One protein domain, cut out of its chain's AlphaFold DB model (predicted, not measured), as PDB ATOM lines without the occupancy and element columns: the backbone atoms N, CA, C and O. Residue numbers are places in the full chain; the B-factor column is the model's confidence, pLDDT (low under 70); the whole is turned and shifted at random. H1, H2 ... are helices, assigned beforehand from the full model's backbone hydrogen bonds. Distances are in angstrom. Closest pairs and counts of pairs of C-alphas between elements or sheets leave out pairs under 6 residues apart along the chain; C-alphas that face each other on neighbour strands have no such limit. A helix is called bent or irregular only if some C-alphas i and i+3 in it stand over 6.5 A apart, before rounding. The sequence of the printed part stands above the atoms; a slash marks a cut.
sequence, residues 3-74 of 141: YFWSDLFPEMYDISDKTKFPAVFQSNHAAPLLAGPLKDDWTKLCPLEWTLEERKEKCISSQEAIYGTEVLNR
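This is residues 3 to 74 of the 141 residues of the protein "Hypothetical protein" of Minutocellus polymorphus (UniProt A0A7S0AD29). Four short helices are set round a long winding loop, residues 13 to 51, with H1 and H2 at opposite sides and H3 and H4 near each other at a corner. The 72 printed residues hold H1, H2, H3 and H4 in that order and no named strand; the class is all helix, though helices hold only 29 residues. The whole is compact, radius of gyration of the C-alphas 11.5 A, spanning 30 by 27 by 21 A.

H1, residues 3 to 12, is 12.6 A long from C-alpha 3 at (20.496, 30.567, -38.502); it is only just irregular, C-alphas 6 and 9 being 6.6 A apart. H2 is residues 52 to 58, 10.0 A; H3, 62 to 67, 8.7 A; H4, 69 to 74, 8.6 A, ending at C-alpha 74 (31.437, 36.796, -10.540).

H1 is apart from H2, H3 and H4. H2 is apart from H3 and H4. H3 and H4 are close but not clearly touching: their closest C-alphas, Glu 64 and Leu 72, are 6.4 A apart. Their lines are only just about perpendicular, at 72 degrees. Every O i to N i+4 pair is within hydrogen-bond range in H2, H3 and H4, and 3 of 6 in H1.

The C-alphas farthest apart, Glu 49 and Arg 74, are 32.4 A apart. The printed part has no cut; the H1 to H2 link is long. No printed residue is under 70 in pLDDT.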
ATOM      1  N   TYR A   3      21.888  30.341 -38.912       94.00
ATOM      2  CA  TYR A   3      20.496  30.567 -38.502       94.00
ATOM      3  C   TYR A   3      20.319  30.734 -36.986       94.00
ATOM      4  O   TYR A   3      19.518  31.543 -36.528       94.00
ATOM      5  N   PHE A   4      21.095  29.993 -36.184       93.88
ATOM      6  CA  PHE A   4      21.027  30.138 -34.732       93.88
ATOM      7  C   PHE A   4      21.403  31.556 -34.286       93.88
ATOM      8  O   PHE A   4      20.707  32.118 -33.457       93.88
ATOM      9  N   TRP A   5      22.471  32.140 -34.833       95.00
ATOM     10  CA  TRP A   5      22.952  33.450 -34.385       95.00
ATOM     11  C   TRP A   5      22.174  34.613 -34.993       95.00
ATOM     12  O   TRP A   5      21.940  35.599 -34.301       95.00
ATOM     13  N   SER A   6      21.770  34.508 -36.260       95.12
ATOM     14  CA  SER A   6      21.058  35.587 -36.947       95.12
ATOM     15  C   SER A   6      19.612  35.734 -36.495       95.12
ATOM     16  O   SER A   6      19.154  36.861 -36.324       95.12
ATOM     17  N   ASP A   7      18.912  34.614 -36.303       95.50
ATOM     18  CA  ASP A   7      17.454  34.613 -36.173       95.50
ATOM     19  C   ASP A   7      17.009  34.151 -34.782       95.50
ATOM     20  O   ASP A   7      16.298  34.870 -34.088       95.50
ATOM     21  N   LEU A   8      17.479  32.986 -34.320       96.38
ATOM     22  CA  LEU A   8      17.011  32.423 -33.045       96.38
ATOM     23  C   LEU A   8      17.603  33.124 -31.819       96.38
ATOM     24  O   LEU A   8      16.917  33.325 -30.821       96.38
ATOM     25  N   PHE A   9      18.884  33.478 -31.856       95.94
ATOM     26  CA  PHE A   9      19.581  34.038 -30.703       95.94
ATOM     27  C   PHE A   9      18.961  35.369 -30.229       95.94
ATOM     28  O   PHE A   9      18.684  35.471 -29.032       95.94
ATOM     29  N   PRO A  10      18.645  36.342 -31.110       95.62
ATOM     30  CA  PRO A  10      17.924  37.558 -30.719       95.62
ATOM     31  C   PRO A  10      16.482  37.324 -30.237       95.62
ATOM     32  O   PRO A  10      15.957  38.157 -29.505       95.62
ATOM     33  N   GLU A  11      15.829  36.229 -30.646       96.44
ATOM     34  CA  GLU A  11      14.486  35.863 -30.163       96.44
ATOM     35  C   GLU A  11      14.526  35.220 -28.769       96.44
ATOM     36  O   GLU A  11      13.616  35.406 -27.963       96.44
ATOM     37  N   MET A  12      15.578  34.448 -28.484       96.00
ATOM     38  CA  MET A  12      15.724  33.684 -27.245       96.00
ATOM     39  C   MET A  12      16.348  34.486 -26.098       96.00
ATOM     40  O   MET A  12      16.102  34.165 -24.934       96.00
ATOM     41  N   TYR A  13      17.173  35.489 -26.407       95.62
ATOM     42  CA  TYR A  13      17.954  36.231 -25.419       95.62
ATOM     43  C   TYR A  13      17.783  37.741 -25.574       95.62
ATOM     44  O   TYR A  13      17.739  38.270 -26.683       95.62
ATOM     45  N   ASP A  14      17.768  38.456 -24.447       93.94
ATOM     46  CA  ASP A  14      17.859  39.914 -24.456       93.94
ATOM     47  C   ASP A  14      19.288  40.340 -24.807       93.94
ATOM     48  O   ASP A  14      20.221  40.187 -24.019       93.94
ATOM     49  N   ILE A  15      19.448  40.872 -26.017       93.56
ATOM     50  CA  ILE A  15      20.722  41.367 -26.543       93.56
ATOM     51  C   ILE A  15      20.757  42.895 -26.642       93.56
ATOM     52  O   ILE A  15      21.570  43.436 -27.402       93.56
ATOM     53  N   SER A  16      19.846  43.592 -25.953       93.06
ATOM     54  CA  SER A  16      19.801  45.059 -25.939       93.06
ATOM     55  C   SER A  16      21.043  45.653 -25.268       93.06
ATOM     56  O   SER A  16      21.619  46.616 -25.775       93.06
ATOM     57  N   ASP A  17      21.512  45.024 -24.189       95.00
ATOM     58  CA  ASP A  17      22.758  45.361 -23.507       95.00
ATOM     59  C   ASP A  17      23.931  44.560 -24.092       95.00
ATOM     60  O   ASP A  17      24.191  43.414 -23.720       95.00
ATOM     61  N   LYS A  18      24.683  45.192 -25.001       92.62
ATOM     62  CA  LYS A  18      25.863  44.599 -25.656       92.62
ATOM     63  C   LYS A  18      27.053  44.359 -24.721       92.62
ATOM     64  O   LYS A  18      28.086  43.881 -25.177       92.62
ATOM     65  N   THR A  19      26.941  44.680 -23.433       93.31
ATOM     66  CA  THR A  19      27.974  44.370 -22.433       93.31
ATOM     67  C   THR A  19      27.670  43.097 -21.644       93.31
ATOM     68  O   THR A  19      28.550  42.585 -20.957       93.31
ATOM     69  N   LYS A  20      26.450  42.555 -21.765       95.81
ATOM     70  CA  LYS A  20      25.965  41.411 -20.984       95.81
ATOM     71  C   LYS A  20      25.679  40.197 -21.857       95.81
ATOM     72  O   LYS A  20      24.539  39.761 -21.992       95.81
ATOM     73  N   PHE A  21      26.723  39.644 -22.472       97.31
ATOM     74  CA  PHE A  21      26.569  38.433 -23.280       97.31
ATOM     75  C   PHE A  21      26.011  37.276 -22.425       97.31
ATOM     76  O   PHE A  21      26.571  37.022 -21.348       97.31
ATOM     77  N   PRO A  22      24.944  36.582 -22.867       97.19
ATOM     78  CA  PRO A  22      24.302  35.507 -22.112       97.19
ATOM     79  C   PRO A  22      25.046  34.167 -22.231       97.19
ATOM     80  O   PRO A  22      25.783  33.919 -23.180       97.19
ATOM     81  N   ALA A  23      24.800  33.253 -21.292       95.56
ATOM     82  CA  ALA A  23      25.254  31.868 -21.402       95.56
ATOM     83  C   ALA A  23      24.466  31.132 -22.498       95.56
ATOM     84  O   ALA A  23      23.239  31.070 -22.440       95.56
ATOM     85  N   VAL A  24      25.163  30.551 -23.472       94.62
ATOM     86  CA  VAL A  24      24.556  29.897 -24.649       94.62
ATOM     87  C   VAL A  24      25.032  28.466 -24.861       94.62
ATOM     88  O   VAL A  24      24.339  27.676 -25.501       94.62
ATOM     89  N   PHE A  25      26.200  28.110 -24.327       92.06
ATOM     90  CA  PHE A  25      26.752  26.764 -24.413       92.06
ATOM     91  C   PHE A  25      26.739  26.065 -23.062       92.06
ATOM     92  O   PHE A  25      27.016  26.651 -22.022       92.06
ATOM     93  N   GLN A  26      26.475  24.762 -23.089       89.88
ATOM     94  CA  GLN A  26      26.648  23.924 -21.914       89.88
ATOM     95  C   GLN A  26      28.127  23.525 -21.775       89.88
ATOM     96  O   GLN A  26      28.778  23.147 -22.750       89.88
ATOM     97  N   SER A  27      28.652  23.573 -20.550       88.38
ATOM     98  CA  SER A  27      30.063  23.301 -20.247       88.38
ATOM     99  C   SER A  27      30.544  21.898 -20.641       88.38
ATOM    100  O   SER A  27      31.699  21.734 -21.023       88.38
ATOM    101  N   ASN A  28      29.677  20.883 -20.609       88.12
ATOM    102  CA  ASN A  28      29.990  19.515 -21.056       88.12
ATOM    103  C   ASN A  28      30.232  19.402 -22.579       88.12
ATOM    104  O   ASN A  28      30.771  18.394 -23.029       88.12
ATOM    105  N   HIS A  29      29.822  20.403 -23.363       85.88
ATOM    106  CA  HIS A  29      29.997  20.476 -24.812       85.88
ATOM    107  C   HIS A  29      31.116  21.454 -25.208       85.88
ATOM    108  O   HIS A  29      31.242  21.823 -26.377       85.88
ATOM    109  N   ALA A  30      31.953  21.867 -24.251       85.50
ATOM    110  CA  ALA A  30      33.112  22.703 -24.517       85.50
ATOM    111  C   ALA A  30      34.157  21.945 -25.354       85.50
ATOM    112  O   ALA A  30      34.749  20.966 -24.903       85.50
ATOM    113  N   ALA A  31      34.401  22.413 -26.577       82.88
ATOM    114  CA  ALA A  31      35.505  21.954 -27.416       82.88
ATOM    115  C   ALA A  31      36.692  22.934 -27.324       82.88
ATOM    116  O   ALA A  31      36.464  24.129 -27.129       82.88
ATOM    117  N   PRO A  32      37.947  22.492 -27.540       78.44
ATOM    118  CA  PRO A  32      39.129  23.355 -27.406       78.44
ATOM    119  C   PRO A  32      39.123  24.620 -28.278       78.44
ATOM    120  O   PRO A  32      39.766  25.603 -27.928       78.44
ATOM    121  N   LEU A  33      38.412  24.589 -29.412       82.00
ATOM    122  CA  LEU A  33      38.308  25.693 -30.378       82.00
ATOM    123  C   LEU A  33      36.922  26.358 -30.382       82.00
ATOM    124  O   LEU A  33      36.576  27.080 -31.328       82.00
ATOM    125  N   LEU A  34      36.103  26.070 -29.367       87.94
ATOM    126  CA  LEU A  34      34.780  26.658 -29.222       87.94
ATOM    127  C   LEU A  34      34.919  28.166 -29.007       87.94
ATOM    128  O   LEU A  34      35.602  28.604 -28.091       87.94
ATOM    129  N   ALA A  35      34.238  28.954 -29.825       92.31
ATOM    130  CA  ALA A  35      34.061  30.381 -29.603       92.31
ATOM    131  C   ALA A  35      32.582  30.712 -29.790       92.31
ATOM    132  O   ALA A  35      31.872  29.999 -30.509       92.31
ATOM    133  N   GLY A  36      32.128  31.779 -29.140       94.44
ATOM    134  CA  GLY A  36      30.826  32.370 -29.417       94.44
ATOM    135  C   GLY A  36      30.825  33.152 -30.742       94.44
ATOM    136  O   GLY A  36      31.657  32.899 -31.619       94.44
ATOM    137  N   PRO A  37      29.883  34.090 -30.923       96.50
ATOM    138  CA  PRO A  37      29.823  34.947 -32.103       96.50
ATOM    139  C   PRO A  37      30.914  36.035 -32.055       96.50
ATOM    140  O   PRO A  37      31.746  36.059 -31.145       96.50
ATOM    141  N   LEU A  38      30.933  36.940 -33.033       97.06
ATOM    142  CA  LEU A  38      31.787  38.133 -32.984       97.06
ATOM    143  C   LEU A  38      31.433  39.002 -31.769       97.06
ATOM    144  O   LEU A  38      30.258  39.129 -31.440       97.06
ATOM    145  N   LYS A  39      32.425  39.639 -31.131       96.19
ATOM    146  CA  LYS A  39      32.199  40.543 -29.984       96.19
ATOM    147  C   LYS A  39      31.349  41.756 -30.364       96.19
ATOM    148  O   LYS A  39      30.437  42.116 -29.624       96.19
ATOM    149  N   ASP A  40      31.619  42.325 -31.537       95.94
ATOM    150  CA  ASP A  40      30.974  43.554 -32.018       95.94
ATOM    151  C   ASP A  40      29.599  43.292 -32.654       95.94
ATOM    152  O   ASP A  40      28.792  44.205 -32.815       95.94
ATOM    153  N   ASP A  41      29.323  42.039 -33.030       96.12
ATOM    154  CA  ASP A  41      28.067  41.627 -33.650       96.12
ATOM    155  C   ASP A  41      27.720  40.183 -33.274       96.12
ATOM    156  O   ASP A  41      28.124  39.221 -33.931       96.12
ATOM    157  N   TRP A  42      26.918  40.036 -32.219       96.31
ATOM    158  CA  TRP A  42      26.539  38.728 -31.682       96.31
ATOM    159  C   TRP A  42      25.663  37.897 -32.630       96.31
ATOM    160  O   TRP A  42      25.430  36.719 -32.370       96.31
ATOM    161  N   THR A  43      25.184  38.489 -33.728       95.69
ATOM    162  CA  THR A  43      24.396  37.781 -34.745       95.69
ATOM    163  C   THR A  43      25.266  37.118 -35.811       95.69
ATOM    164  O   THR A  43      24.779  36.336 -36.629       95.69
ATOM    165  N   LYS A  44      26.579  37.385 -35.794       96.25
ATOM    166  CA  LYS A  44      27.546  36.830 -36.740       96.25
ATOM    167  C   LYS A  44      28.428  35.784 -36.080       96.25
ATOM    168  O   LYS A  44      29.035  36.007 -35.037       96.25
ATOM    169  N   LEU A  45      28.543  34.640 -36.749       94.88
ATOM    170  CA  LEU A  45      29.467  33.573 -36.373       94.88
ATOM    171  C   LEU A  45      30.909  34.084 -36.307       94.88
ATOM    172  O   LEU A  45      31.333  34.863 -37.157       94.88
ATOM    173  N   CYS A  46      31.677  33.548 -35.358       95.12
ATOM    174  CA  CYS A  46      33.129  33.660 -35.377       95.12
ATOM    175  C   CYS A  46      33.702  32.882 -36.582       95.12
ATOM    176  O   CYS A  46      33.467  31.670 -36.666       95.12
ATOM    177  N   PRO A  47      34.432  33.535 -37.506       95.31
ATOM    178  CA  PRO A  47      34.989  32.877 -38.685       95.31
ATOM    179  C   PRO A  47      35.993  31.777 -38.324       95.31
ATOM    180  O   PRO A  47      36.766  31.909 -37.375       95.31
ATOM    181  N   LEU A  48      35.954  30.665 -39.060       92.19
ATOM    182  CA  LEU A  48      36.761  29.473 -38.760       92.19
ATOM    183  C   LEU A  48      38.137  29.512 -39.432       92.19
ATOM    184  O   LEU A  48      39.047  28.814 -38.998       92.19
ATOM    185  N   GLU A  49      38.263  30.310 -40.486       95.00
ATOM    186  CA  GLU A  49      39.481  30.553 -41.250       95.00
ATOM    187  C   GLU A  49      40.443  31.533 -40.566       95.00
ATOM    188  O   GLU A  49      41.607  31.611 -40.953       95.00
ATOM    189  N   TRP A  50      39.963  32.275 -39.563       95.00
ATOM    190  CA  TRP A  50      40.785  33.165 -38.743       95.00
ATOM    191  C   TRP A  50      41.751  32.378 -37.863       95.00
ATOM    192  O   TRP A  50      41.452  31.258 -37.430       95.00
ATOM    193  N   THR A  51      42.898  32.986 -37.549       94.88
ATOM    194  CA  THR A  51      43.846  32.377 -36.609       94.88
ATOM    195  C   THR A  51      43.253  32.300 -35.201       94.88
ATOM    196  O   THR A  51      42.258  32.953 -34.873       94.88
ATOM    197  N   LEU A  52      43.857  31.491 -34.329       90.25
ATOM    198  CA  LEU A  52      43.393  31.368 -32.944       90.25
ATOM    199  C   LEU A  52      43.477  32.701 -32.197       90.25
ATOM    200  O   LEU A  52      42.588  33.026 -31.414       90.25
ATOM    201  N   GLU A  53      44.516  33.482 -32.473       91.81
ATOM    202  CA  GLU A  53      44.760  34.800 -31.895       91.81
ATOM    203  C   GLU A  53      43.689  35.794 -32.345       91.81
ATOM    204  O   GLU A  53      43.070  36.447 -31.506       91.81
ATOM    205  N   GLU A  54      43.391  35.837 -33.647       95.31
ATOM    206  CA  GLU A  54      42.329  36.688 -34.193       95.31
ATOM    207  C   GLU A  54      40.962  36.334 -33.601       95.31
ATOM    208  O   GLU A  54      40.177  37.219 -33.255       95.31
ATOM    209  N   ARG A  55      40.673  35.038 -33.436       94.31
ATOM    210  CA  ARG A  55      39.427  34.574 -32.816       94.31
ATOM    211  C   ARG A  55      39.372  34.910 -31.324       94.31
ATOM    212  O   ARG A  55      38.319  35.335 -30.860       94.31
ATOM    213  N   LYS A  56      40.479  34.779 -30.581       91.62
ATOM    214  CA  LYS A  56      40.570  35.183 -29.159       91.62
ATOM    215  C   LYS A  56      40.310  36.686 -28.996       91.62
ATOM    216  O   LYS A  56      39.645  37.112 -28.049       91.62
ATOM    217  N   GLU A  57      40.813  37.490 -29.926       94.44
ATOM    218  CA  GLU A  57      40.650  38.942 -29.907       94.44
ATOM    219  C   GLU A  57      39.222  39.367 -30.275       94.44
ATOM    220  O   GLU A  57      38.610  40.147 -29.544       94.44
ATOM    221  N   LYS A  58      38.672  38.836 -31.372       96.75
ATOM    222  CA  LYS A  58      37.467  39.378 -32.025       96.75
ATOM    223  C   LYS A  58      36.178  38.609 -31.744       96.75
ATOM    224  O   LYS A  58      35.098  39.112 -32.054       96.75
ATOM    225  N   CYS A  59      36.252  37.411 -31.173       96.50
ATOM    226  CA  CYS A  59      35.081  36.586 -30.879       96.50
ATOM    227  C   CYS A  59      34.850  36.445 -29.376       96.50
ATOM    228  O   CYS A  59      35.791  36.468 -28.585       96.50
ATOM    229  N   ILE A  60      33.587  36.271 -28.989       96.12
ATOM    230  CA  ILE A  60      33.201  35.917 -27.622       96.12
ATOM    231  C   ILE A  60      33.964  34.651 -27.214       96.12
ATOM    232  O   ILE A  60      33.961  33.644 -27.937       96.12
ATOM    233  N   SER A  61      34.641  34.708 -26.070       94.00
ATOM    234  CA  SER A  61      35.475  33.611 -25.581       94.00
ATOM    235  C   SER A  61      34.637  32.377 -25.241       94.00
ATOM    236  O   SER A  61      33.428  32.454 -25.013       94.00
ATOM    237  N   SER A  62      35.276  31.205 -25.161       92.62
ATOM    238  CA  SER A  62      34.583  29.972 -24.767       92.62
ATOM    239  C   SER A  62      33.922  30.106 -23.393       92.62
ATOM    240  O   SER A  62      32.817  29.610 -23.199       92.62
ATOM    241  N   GLN A  63      34.568  30.788 -22.440       94.06
ATOM    242  CA  GLN A  63      34.022  30.962 -21.094       94.06
ATOM    243  C   GLN A  63      32.841  31.924 -21.063       94.06
ATOM    244  O   GLN A  63      31.832  31.598 -20.444       94.06
ATOM    245  N   GLU A  64      32.920  33.058 -21.760       95.12
ATOM    246  CA  GLU A  64      31.772  33.963 -21.894       95.12
ATOM    247  C   GLU A  64      30.598  33.244 -22.561       95.12
ATOM    248  O   GLU A  64      29.460  33.409 -22.140       95.12
ATOM    249  N   ALA A  65      30.860  32.381 -23.544       95.00
ATOM    250  CA  ALA A  65      29.805  31.618 -24.194       95.00
ATOM    251  C   ALA A  65      29.198  30.514 -23.303       95.00
ATOM    252  O   ALA A  65      28.021  30.189 -23.451       95.00
ATOM    253  N   ILE A  66      29.964  29.946 -22.367       95.25
ATOM    254  CA  ILE A  66      29.488  28.906 -21.438       95.25
ATOM    255  C   ILE A  66      28.764  29.505 -20.229       95.25
ATOM    256  O   ILE A  66      27.720  29.004 -19.819       95.25
ATOM    257  N   TYR A  67      29.324  30.555 -19.632       96.00
ATOM    258  CA  TYR A  67      28.844  31.110 -18.366       96.00
ATOM    259  C   TYR A  67      28.042  32.400 -18.542       96.00
ATOM    260  O   TYR A  67      27.279  32.765 -17.655       96.00
ATOM    261  N   GLY A  68      28.172  33.083 -19.677       96.25
ATOM    262  CA  GLY A  68      27.760  34.475 -19.805       96.25
ATOM    263  C   GLY A  68      28.732  35.405 -19.077       96.25
ATOM    264  O   GLY A  68      29.424  35.015 -18.137       96.25
ATOM    265  N   THR A  69      28.783  36.659 -19.503       96.12
ATOM    266  CA  THR A  69      29.716  37.673 -18.968       96.12
ATOM    267  C   THR A  69      29.487  37.973 -17.486       96.12
ATOM    268  O   THR A  69      30.438  38.041 -16.714       96.12
ATOM    269  N   GLU A  70      28.234  38.106 -17.048       96.44
ATOM    270  CA  GLU A  70      27.915  38.461 -15.660       96.44
ATOM    271  C   GLU A  70      28.340  37.372 -14.665       96.44
ATOM    272  O   GLU A  70      29.021  37.642 -13.671       96.44
ATOM    273  N   VAL A  71      27.966  36.121 -14.944       96.94
ATOM    274  CA  VAL A  71      28.334  34.988 -14.090       96.94
ATOM    275  C   VAL A  71      29.834  34.739 -14.172       96.94
ATOM    276  O   VAL A  71      30.440  34.483 -13.134       96.94
ATOM    277  N   LEU A  72      30.445  34.860 -15.356       96.62
ATOM    278  CA  LEU A  72      31.890  34.726 -15.508       96.62
ATOM    279  C   LEU A  72      32.639  35.731 -14.625       96.62
ATOM    280  O   LEU A  72      33.446  35.308 -13.803       96.62
ATOM    281  N   ASN A  73      32.296  37.021 -14.693       96.12
ATOM    282  CA  ASN A  73      32.915  38.060 -13.860       96.12
ATOM    283  C   ASN A  73      32.801  37.737 -12.362       96.12
ATOM    284  O   ASN A  73      33.749  37.905 -11.592       96.12
ATOM    285  N   ARG A  74      31.639  37.232 -11.927       97.75
ATOM    286  CA  ARG A  74      31.437  36.796 -10.540       97.75
ATOM    287  C   ARG A  74      32.312  35.594 -10.181       97.75
ATOM    288  O   ARG A  74      32.873  35.563  -9.087       97.75
TER     289      ARG A  74